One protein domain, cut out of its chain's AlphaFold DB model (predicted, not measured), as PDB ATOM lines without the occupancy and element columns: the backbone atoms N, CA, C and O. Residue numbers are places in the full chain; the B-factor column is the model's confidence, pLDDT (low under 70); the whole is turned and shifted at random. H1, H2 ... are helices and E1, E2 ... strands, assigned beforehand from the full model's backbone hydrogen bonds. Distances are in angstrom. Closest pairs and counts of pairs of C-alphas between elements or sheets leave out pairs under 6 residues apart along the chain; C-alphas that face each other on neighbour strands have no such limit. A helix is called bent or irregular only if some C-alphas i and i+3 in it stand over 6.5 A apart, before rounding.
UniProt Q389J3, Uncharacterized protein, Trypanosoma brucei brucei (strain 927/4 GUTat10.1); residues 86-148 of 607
ATOM      1  N   GLU A  86      90.908 126.325 121.012       80.83
ATOM      2  CA  GLU A  86      91.812 126.664 119.906       80.83
ATOM      3  C   GLU A  86      93.252 126.212 120.174       80.83
ATOM      4  O   GLU A  86      93.884 125.619 119.300       80.83
ATOM      5  N   GLU A  87      93.751 126.377 121.401       81.04
ATOM      6  CA  GLU A  87      95.037 125.800 121.815       81.04
ATOM      7  C   GLU A  87      95.008 124.267 121.742       81.04
ATOM      8  O   GLU A  87      95.943 123.659 121.232       81.04
ATOM      9  N   ARG A  88      93.911 123.608 122.147       77.48
ATOM     10  CA  ARG A  88      93.778 122.148 121.979       77.48
ATOM     11  C   ARG A  88      93.760 121.719 120.511       77.48
ATOM     12  O   ARG A  88      94.408 120.730 120.177       77.48
ATOM     13  N   ARG A  89      93.068 122.458 119.634       82.65
ATOM     14  CA  ARG A  89      93.065 122.210 118.182       82.65
ATOM     15  C   ARG A  89      94.466 122.367 117.589       82.65
ATOM     16  O   ARG A  89      94.901 121.495 116.845       82.65
ATOM     17  N   THR A  90      95.178 123.444 117.919       83.59
ATOM     18  CA  THR A  90      96.529 123.699 117.390       83.59
ATOM     19  C   THR A  90      97.562 122.721 117.950       83.59
ATOM     20  O   THR A  90      98.391 122.226 117.192       83.59
ATOM     21  N   MET A  91      97.476 122.343 119.230       82.15
ATOM     22  CA  MET A  91      98.293 121.265 119.804       82.15
ATOM     23  C   MET A  91      98.039 119.919 119.116       82.15
ATOM     24  O   MET A  91      98.991 119.186 118.863       82.15
ATOM     25  N   LEU A  92      96.780 119.596 118.794       81.67
ATOM     26  CA  LEU A  92      96.430 118.376 118.067       81.67
ATOM     27  C   LEU A  92      96.978 118.391 116.637       81.67
ATOM     28  O   LEU A  92      97.618 117.425 116.229       81.67
ATOM     29  N   GLN A  93      96.781 119.494 115.911       83.86
ATOM     30  CA  GLN A  93      97.314 119.681 114.563       83.86
ATOM     31  C   GLN A  93      98.836 119.488 114.546       83.86
ATOM     32  O   GLN A  93      99.333 118.590 113.873       83.86
ATOM     33  N   GLN A  94      99.564 120.217 115.398       82.37
ATOM     34  CA  GLN A  94     101.020 120.097 115.504       82.37
ATOM     35  C   GLN A  94     101.505 118.718 115.985       82.37
ATOM     36  O   GLN A  94     102.661 118.369 115.762       82.37
ATOM     37  N   ALA A  95     100.693 117.950 116.717       79.47
ATOM     38  CA  ALA A  95     101.058 116.595 117.131       79.47
ATOM     39  C   ALA A  95     100.946 115.605 115.963       79.47
ATOM     40  O   ALA A  95     101.810 114.748 115.796       79.47
ATOM     41  N   LEU A  96      99.913 115.749 115.132       77.09
ATOM     42  CA  LEU A  96      99.695 114.917 113.950       77.09
ATOM     43  C   LEU A  96     100.686 115.270 112.825       77.09
ATOM     44  O   LEU A  96     101.282 114.370 112.234       77.09
ATOM     45  N   GLU A  97     100.949 116.566 112.622       80.79
ATOM     46  CA  GLU A  97     101.958 117.085 111.684       80.79
ATOM     47  C   GLU A  97     103.402 116.702 112.073       80.79
ATOM     48  O   GLU A  97     104.300 116.657 111.238       80.79
ATOM     49  N   ARG A  98     103.661 116.389 113.350       75.98
ATOM     50  CA  ARG A  98     104.964 115.848 113.789       75.98
ATOM     51  C   ARG A  98     105.100 114.338 113.598       75.98
ATOM     52  O   ARG A  98     106.228 113.857 113.531       75.98
ATOM     53  N   ASN A  99     103.988 113.600 113.562       64.09
ATOM     54  CA  ASN A  99     104.000 112.142 113.717       64.09
ATOM     55  C   ASN A  99     103.637 111.354 112.449       64.09
ATOM     56  O   ASN A  99     104.062 110.205 112.347       64.09
ATOM     57  N   ALA A 100     102.842 111.906 111.522       60.61
ATOM     58  CA  ALA A 100     102.329 111.129 110.381       60.61
ATOM     59  C   ALA A 100     102.052 111.915 109.083       60.61
ATOM     60  O   ALA A 100     102.005 111.300 108.021       60.61
ATOM     61  N   ALA A 101     101.867 113.235 109.142       56.46
ATOM     62  CA  ALA A 101     101.460 114.057 107.999       56.46
ATOM     63  C   ALA A 101     102.335 115.316 107.888       56.46
ATOM     64  O   ALA A 101     102.838 115.794 108.894       56.46
ATOM     65  N   SER A 102     102.517 115.874 106.692       64.39
ATOM     66  CA  SER A 102     103.147 117.187 106.491       64.39
ATOM     67  C   SER A 102     102.164 118.346 106.691       64.39
ATOM     68  O   SER A 102     102.584 119.432 107.087       64.39
ATOM     69  N   VAL A 103     100.871 118.114 106.440       72.71
ATOM     70  CA  VAL A 103      99.771 119.077 106.604       72.71
ATOM     71  C   VAL A 103      98.532 118.335 107.102       72.71
ATOM     72  O   VAL A 103      98.137 117.326 106.509       72.71
ATOM     73  N   VAL A 104      97.897 118.840 108.167       72.97
ATOM     74  CA  VAL A 104      96.653 118.266 108.707       72.97
ATOM     75  C   VAL A 104      95.518 119.277 108.687       72.97
ATOM     76  O   VAL A 104      95.600 120.330 109.318       72.97
ATOM     77  N   GLU A 105      94.420 118.919 108.026       79.05
ATOM     78  CA  GLU A 105      93.226 119.761 107.928       79.05
ATOM     79  C   GLU A 105      92.020 119.131 108.642       79.05
ATOM     80  O   GLU A 105      91.757 117.933 108.524       79.05
ATOM     81  N   PHE A 106      91.280 119.947 109.402       79.58
ATOM     82  CA  PHE A 106      90.070 119.525 110.114       79.58
ATOM     83  C   PHE A 106      88.811 119.987 109.373       79.58
ATOM     84  O   PHE A 106      88.381 121.132 109.543       79.58
ATOM     85  N   THR A 107      88.213 119.095 108.588       78.37
ATOM     86  CA  THR A 107      86.997 119.343 107.794       78.37
ATOM     87  C   THR A 107      85.733 118.963 108.569       78.37
ATOM     88  O   THR A 107      85.803 118.173 109.508       78.37
ATOM     89  N   ASP A 108      84.568 119.532 108.243       74.42
ATOM     90  CA  ASP A 108      83.326 119.220 108.970       74.42
ATOM     91  C   ASP A 108      82.824 117.798 108.643       74.42
ATOM     92  O   ASP A 108      82.839 116.942 109.529       74.42
ATOM     93  N   GLY A 109      82.507 117.514 107.375       63.15
ATOM     94  CA  GLY A 109      82.032 116.218 106.863       63.15
ATOM     95  C   GLY A 109      83.111 115.218 106.416       63.15
ATOM     96  O   GLY A 109      82.794 114.172 105.852       63.15
ATOM     97  N   GLY A 110      84.397 115.493 106.653       66.61
ATOM     98  CA  GLY A 110      85.489 114.616 106.210       66.61
ATOM     99  C   GLY A 110      85.940 114.898 104.777       66.61
ATOM    100  O   GLY A 110      86.216 116.047 104.439       66.61
ATOM    101  N   GLU A 111      86.079 113.858 103.952       66.22
ATOM    102  CA  GLU A 111      86.613 113.973 102.583       66.22
ATOM    103  C   GLU A 111      85.640 114.639 101.594       66.22
ATOM    104  O   GLU A 111      86.079 115.193 100.590       66.22
ATOM    105  N   SER A 112      84.332 114.644 101.884       65.71
ATOM    106  CA  SER A 112      83.304 115.288 101.048       65.71
ATOM    107  C   SER A 112      83.407 116.810 100.990       65.71
ATOM    108  O   SER A 112      82.935 117.420 100.033       65.71
ATOM    109  N   ASP A 113      83.998 117.410 102.022       65.09
ATOM    110  CA  ASP A 113      84.002 118.856 102.252       65.09
ATOM    111  C   ASP A 113      85.303 119.514 101.767       65.09
ATOM    112  O   ASP A 113      85.475 120.727 101.870       65.09
ATOM    113  N   ILE A 114      86.235 118.711 101.250       65.06
ATOM    114  CA  ILE A 114      87.497 119.183 100.690       65.06
ATOM    115  C   ILE A 114      87.210 119.794  99.317       65.06
ATOM    116  O   ILE A 114      86.821 119.090  98.382       65.06
ATOM    117  N   GLU A 115      87.485 121.087  99.144       64.54
ATOM    118  CA  GLU A 115      87.624 121.649  97.801       64.54
ATOM    119  C   GLU A 115      88.869 121.044  97.134       64.54
ATOM    120  O   GLU A 115      89.974 121.570  97.238       64.54
ATOM    121  N   THR A 116      88.712 119.949  96.386       67.34
ATOM    122  CA  THR A 116      89.838 119.315  95.672       67.34
ATOM    123  C   THR A 116      90.402 120.176  94.530       67.34
ATOM    124  O   THR A 116      91.291 119.735  93.804       67.34
ATOM    125  N   HIS A 117      89.882 121.394  94.326       65.59
ATOM    126  CA  HIS A 117      90.227 122.332  93.250       65.59
ATOM    127  C   HIS A 117      90.288 121.683  91.847       65.59
ATOM    128  O   HIS A 117      91.079 122.081  90.993       65.59
ATOM    129  N   GLY A 118      89.442 120.674  91.604       66.36
ATOM    130  CA  GLY A 118      89.368 119.929  90.342       66.36
ATOM    131  C   GLY A 118      90.298 118.713  90.235       66.36
ATOM    132  O   GLY A 118      90.267 118.029  89.214       66.36
ATOM    133  N   MET A 119      91.095 118.407  91.264       71.79
ATOM    134  CA  MET A 119      91.855 117.156  91.359       71.79
ATOM    135  C   MET A 119      90.939 115.986  91.745       71.79
ATOM    136  O   MET A 119      89.928 116.172  92.434       71.79
ATOM    137  N   SER A 120      91.287 114.768  91.321       72.47
ATOM    138  CA  SER A 120      90.593 113.570  91.802       72.47
ATOM    139  C   SER A 120      90.942 113.301  93.273       72.47
ATOM    140  O   SER A 120      92.018 113.679  93.736       72.47
ATOM    141  N   SER A 121      90.061 112.615  94.011       67.35
ATOM    142  CA  SER A 121      90.360 112.176  95.388       67.35
ATOM    143  C   SER A 121      91.646 111.332  95.435       67.35
ATOM    144  O   SER A 121      92.503 111.568  96.283       67.35
ATOM    145  N   SER A 122      91.860 110.445  94.454       69.50
ATOM    146  CA  SER A 122      93.120 109.703  94.319       69.50
ATOM    147  C   SER A 122      94.340 110.612  94.161       69.50
ATOM    148  O   SER A 122      95.348 110.359  94.812       69.50
ATOM    149  N   ASP A 123      94.266 111.682  93.362       74.28
ATOM    150  CA  ASP A 123      95.397 112.608  93.200       74.28
ATOM    151  C   ASP A 123      95.651 113.414  94.482       74.28
ATOM    152  O   ASP A 123      96.802 113.602  94.877       74.28
ATOM    153  N   PHE A 124      94.583 113.842  95.165       69.84
ATOM    154  CA  PHE A 124      94.661 114.573  96.428       69.84
ATOM    155  C   PHE A 124      95.346 113.743  97.527       69.84
ATOM    156  O   PHE A 124      96.312 114.210  98.127       69.84
ATOM    157  N   HIS A 125      94.926 112.490  97.730       66.68
ATOM    158  CA  HIS A 125      95.546 111.586  98.709       66.68
ATOM    159  C   HIS A 125      96.876 110.975  98.226       66.68
ATOM    160  O   HIS A 125      97.614 110.421  99.037       66.68
ATOM    161  N   SER A 126      97.223 111.090  96.935       65.73
ATOM    162  CA  SER A 126      98.548 110.684  96.427       65.73
ATOM    163  C   SER A 126      99.670 111.671  96.769       65.73
ATOM    164  O   SER A 126     100.845 111.332  96.636       65.73
ATOM    165  N   ARG A 127      99.339 112.895  97.208       64.55
ATOM    166  CA  ARG A 127     100.339 113.845  97.706       64.55
ATOM    167  C   ARG A 127     100.813 113.442  99.096       64.55
ATOM    168  O   ARG A 127     100.101 113.631 100.083       64.55
ATOM    169  N   ASP A 128     102.053 112.961  99.156       58.29
ATOM    170  CA  ASP A 128     102.744 112.604 100.395       58.29
ATOM    171  C   ASP A 128     102.551 113.661 101.498       58.29
ATOM    172  O   ASP A 128     102.952 114.826 101.388       58.29
ATOM    173  N   GLY A 129     101.950 113.214 102.600       61.36
ATOM    174  CA  GLY A 129     101.803 113.978 103.832       61.36
ATOM    175  C   GLY A 129     100.558 114.862 103.951       61.36
ATOM    176  O   GLY A 129     100.456 115.568 104.947       61.36
ATOM    177  N   TRP A 130      99.596 114.839 103.029       67.89
ATOM    178  CA  TRP A 130      98.310 115.512 103.273       67.89
ATOM    179  C   TRP A 130      97.349 114.557 103.994       67.89
ATOM    180  O   TRP A 130      97.182 113.406 103.597       67.89
ATOM    181  N   THR A 131      96.737 114.990 105.101       68.19
ATOM    182  CA  THR A 131      95.791 114.155 105.864       68.19
ATOM    183  C   THR A 131      94.635 114.981 106.408       68.19
ATOM    184  O   THR A 131      94.825 115.929 107.167       68.19
ATOM    185  N   THR A 132      93.414 114.586 106.060       72.52
ATOM    186  CA  THR A 132      92.182 115.230 106.520       72.52
ATOM    187  C   THR A 132      91.532 114.442 107.643       72.52
ATOM    188  O   THR A 132      91.389 113.222 107.562       72.52
ATOM    189  N   ILE A 133      91.117 115.137 108.701       71.39
ATOM    190  CA  ILE A 133      90.470 114.537 109.868       71.39
ATOM    191  C   ILE A 133      89.092 115.183 110.052       71.39
ATOM    192  O   ILE A 133      89.032 116.368 110.382       71.39
ATOM    193  N   PRO A 134      87.986 114.428 109.905       76.36
ATOM    194  CA  PRO A 134      86.649 114.954 110.161       76.36
ATOM    195  C   PRO A 134      86.543 115.487 111.595       76.36
ATOM    196  O   PRO A 134      87.034 114.849 112.535       76.36
ATOM    197  N   LYS A 135      85.850 116.606 111.808       76.70
ATOM    198  CA  LYS A 135      85.553 117.112 113.160       76.70
ATOM    199  C   LYS A 135      84.639 116.152 113.930       76.70
ATOM    200  O   LYS A 135      84.772 116.022 115.144       76.70
ATOM    201  N   GLU A 136      83.805 115.394 113.221       70.34
ATOM    202  CA  GLU A 136      83.022 114.278 113.773       70.34
ATOM    203  C   GLU A 136      83.883 113.081 114.221       70.34
ATOM    204  O   GLU A 136      83.410 112.212 114.953       70.34
ATOM    205  N   SER A 137      85.162 113.012 113.828       71.45
ATOM    206  CA  SER A 137      86.031 111.909 114.238       71.45
ATOM    207  C   SER A 137      86.164 111.842 115.760       71.45
ATOM    208  O   SER A 137      86.301 112.855 116.456       71.45
ATOM    209  N   ALA A 138      86.210 110.618 116.290       68.02
ATOM    210  CA  ALA A 138      86.417 110.390 117.718       68.02
ATOM    211  C   ALA A 138      87.714 111.050 118.229       68.02
ATOM    212  O   ALA A 138      87.773 111.485 119.375       68.02
ATOM    213  N   LEU A 139      88.745 111.164 117.385       72.06
ATOM    214  CA  LEU A 139      90.019 111.794 117.729       72.06
ATOM    215  C   LEU A 139      89.885 113.319 117.895       72.06
ATOM    216  O   LEU A 139      90.327 113.848 118.917       72.06
ATOM    217  N   TYR A 140      89.220 114.014 116.964       75.00
ATOM    218  CA  TYR A 140      88.942 115.447 117.116       75.00
ATOM    219  C   TYR A 140      87.980 115.707 118.282       75.00
ATOM    220  O   TYR A 140      88.263 116.546 119.139       75.00
ATOM    221  N   SER A 141      86.887 114.943 118.368       68.36
ATOM    222  CA  SER A 141      85.860 115.095 119.406       68.36
ATOM    223  C   SER A 141      86.413 114.886 120.821       68.36
ATOM    224  O   SER A 141      86.213 115.738 121.686       68.36
ATOM    225  N   ASN A 142      87.195 113.824 121.063       66.09
ATOM    226  CA  ASN A 142      87.771 113.540 122.387       66.09
ATOM    227  C   ASN A 142      88.715 114.643 122.903       66.09
ATOM    228  O   ASN A 142      88.880 114.801 124.117       66.09
ATOM    229  N   ILE A 143      89.354 115.390 121.999       68.66
ATOM    230  CA  ILE A 143      90.354 116.407 122.343       68.66
ATOM    231  C   ILE A 143      89.729 117.807 122.357       68.66
ATOM    232  O   ILE A 143      89.945 118.564 123.305       68.66
ATOM    233  N   CYS A 144      88.906 118.153 121.369       69.01
ATOM    234  CA  CYS A 144      88.328 119.489 121.240       69.01
ATOM    235  C   CYS A 144      87.073 119.682 122.110       69.01
ATOM    236  O   CYS A 144      87.011 120.667 122.852       69.01
ATOM    237  N   ALA A 145      86.131 118.727 122.113       58.63
ATOM    238  CA  ALA A 145      84.837 118.840 122.809       58.63
ATOM    239  C   ALA A 145      84.916 118.626 124.339       58.63
ATOM    240  O   ALA A 145      83.899 118.603 125.033       58.63
ATOM    241  N   ARG A 146      86.129 118.495 124.893       55.81
ATOM    242  CA  ARG A 146      86.393 118.139 126.297       55.81
ATOM    243  C   ARG A 146      85.738 119.068 127.338       55.81
ATOM    244  O   ARG A 146      85.454 118.592 128.436       55.81
ATOM    245  N   ASP A 147      85.444 120.323 126.975       52.66
ATOM    246  CA  ASP A 147      84.717 121.298 127.816       52.66
ATOM    247  C   ASP A 147      83.295 121.632 127.327       52.66
ATOM    248  O   ASP A 147      82.560 122.320 128.031       52.66
ATOM    249  N   GLU A 148      82.877 121.173 126.142       47.96
ATOM    250  CA  GLU A 148      81.564 121.538 125.570       47.96
ATOM    251  C   GLU A 148      80.401 120.810 126.261       47.96
ATOM    252  O   GLU A 148      79.251 121.248 126.207       47.96
TER     253      GLU A 148
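This is residues 86 to 148 of the 607 residues of an uncharacterized protein of Trypanosoma brucei brucei (strain 927/4 GUTat10.1) (UniProt Q389J3). Two short parallel strands, E1 and E2, make a narrow ribbon in the middle of a thin, elongated domain. The pair H1 and H4, running opposite ways, stands to one side of the ribbon, and H3 lies out on the other side, with H2 near the ends of the strands. The printed part has 63 residues, with four named helices and two named strands in the order H1, E1, H2, H3, E2, H4; the class is mixed, helices and strands. It is only just compact, close to loose, with a radius of gyration of the C-alphas of 12.4 A, and spans 38 by 24 by 16 A.

H1, residues 86 to 99, is followed through a tight link by E1, residues 103 to 107; their closest C-alphas, those of Glu 97 and Val 103, are 5.9 A apart. A tight link joins E1 to H2, residues 110 to 113, and a short link of 7 residues joins H2 to H3, residues 121 to 126; H2 and H3 are only just apart, at 8.3 A. E2, residues 130 to 134, is the parallel neighbour of E1, at 25 degrees between their directions. N 133 and O 105 are 2.9 A apart and N 131 and O 103 are 3.1 A apart, within hydrogen-bond range. E1, H2, H3 and E2 form a strand-helix-strand unit, two parallel neighbour strands with helices between them in the chain, and its crossover is right-handed. The closest C-alphas of H2 and E2, those of Gly 110 and Pro 134, are 4.1 A apart; those of H3 and E2, His 125 and Thr 131, are 7.6 A apart. H4, residues 138 to 147, touches H1, and of H1 residues 88 to 92 alone touch it; the closest C-alphas of the two helices, those of Arg 88 and Cys 144, are 6.1 A apart. These two helices run opposite ways at a shallow tilt of 27 degrees. H1 and H3 are apart, as are H3 and H4. In H1 and H3 every O i to N i+4 pair is within hydrogen-bond range, in H4 3 of 6 are, and H2 is too short for such a pair.

H1 begins at C-alpha 86, (91.812, 126.664, 119.906), and is 19.9 A long. E1 measures 12.8 A, H2 6.0 A, H3 8.4 A and E2 13.6 A. H4, 15.0 A long, ends at C-alpha 147, (84.717, 121.298, 127.816), and is irregular, with C-alphas 144 and 147 7.7 A apart.

The two C-alphas farthest apart, those of Gly 118 and Asp 147, are 37.8 A apart. The printed part has no cut and no long link. The mean pLDDT of the printed part is 70.3; 33 residues are under 70, among them residues 109 to 118, 124 to 131 and 141 to 148.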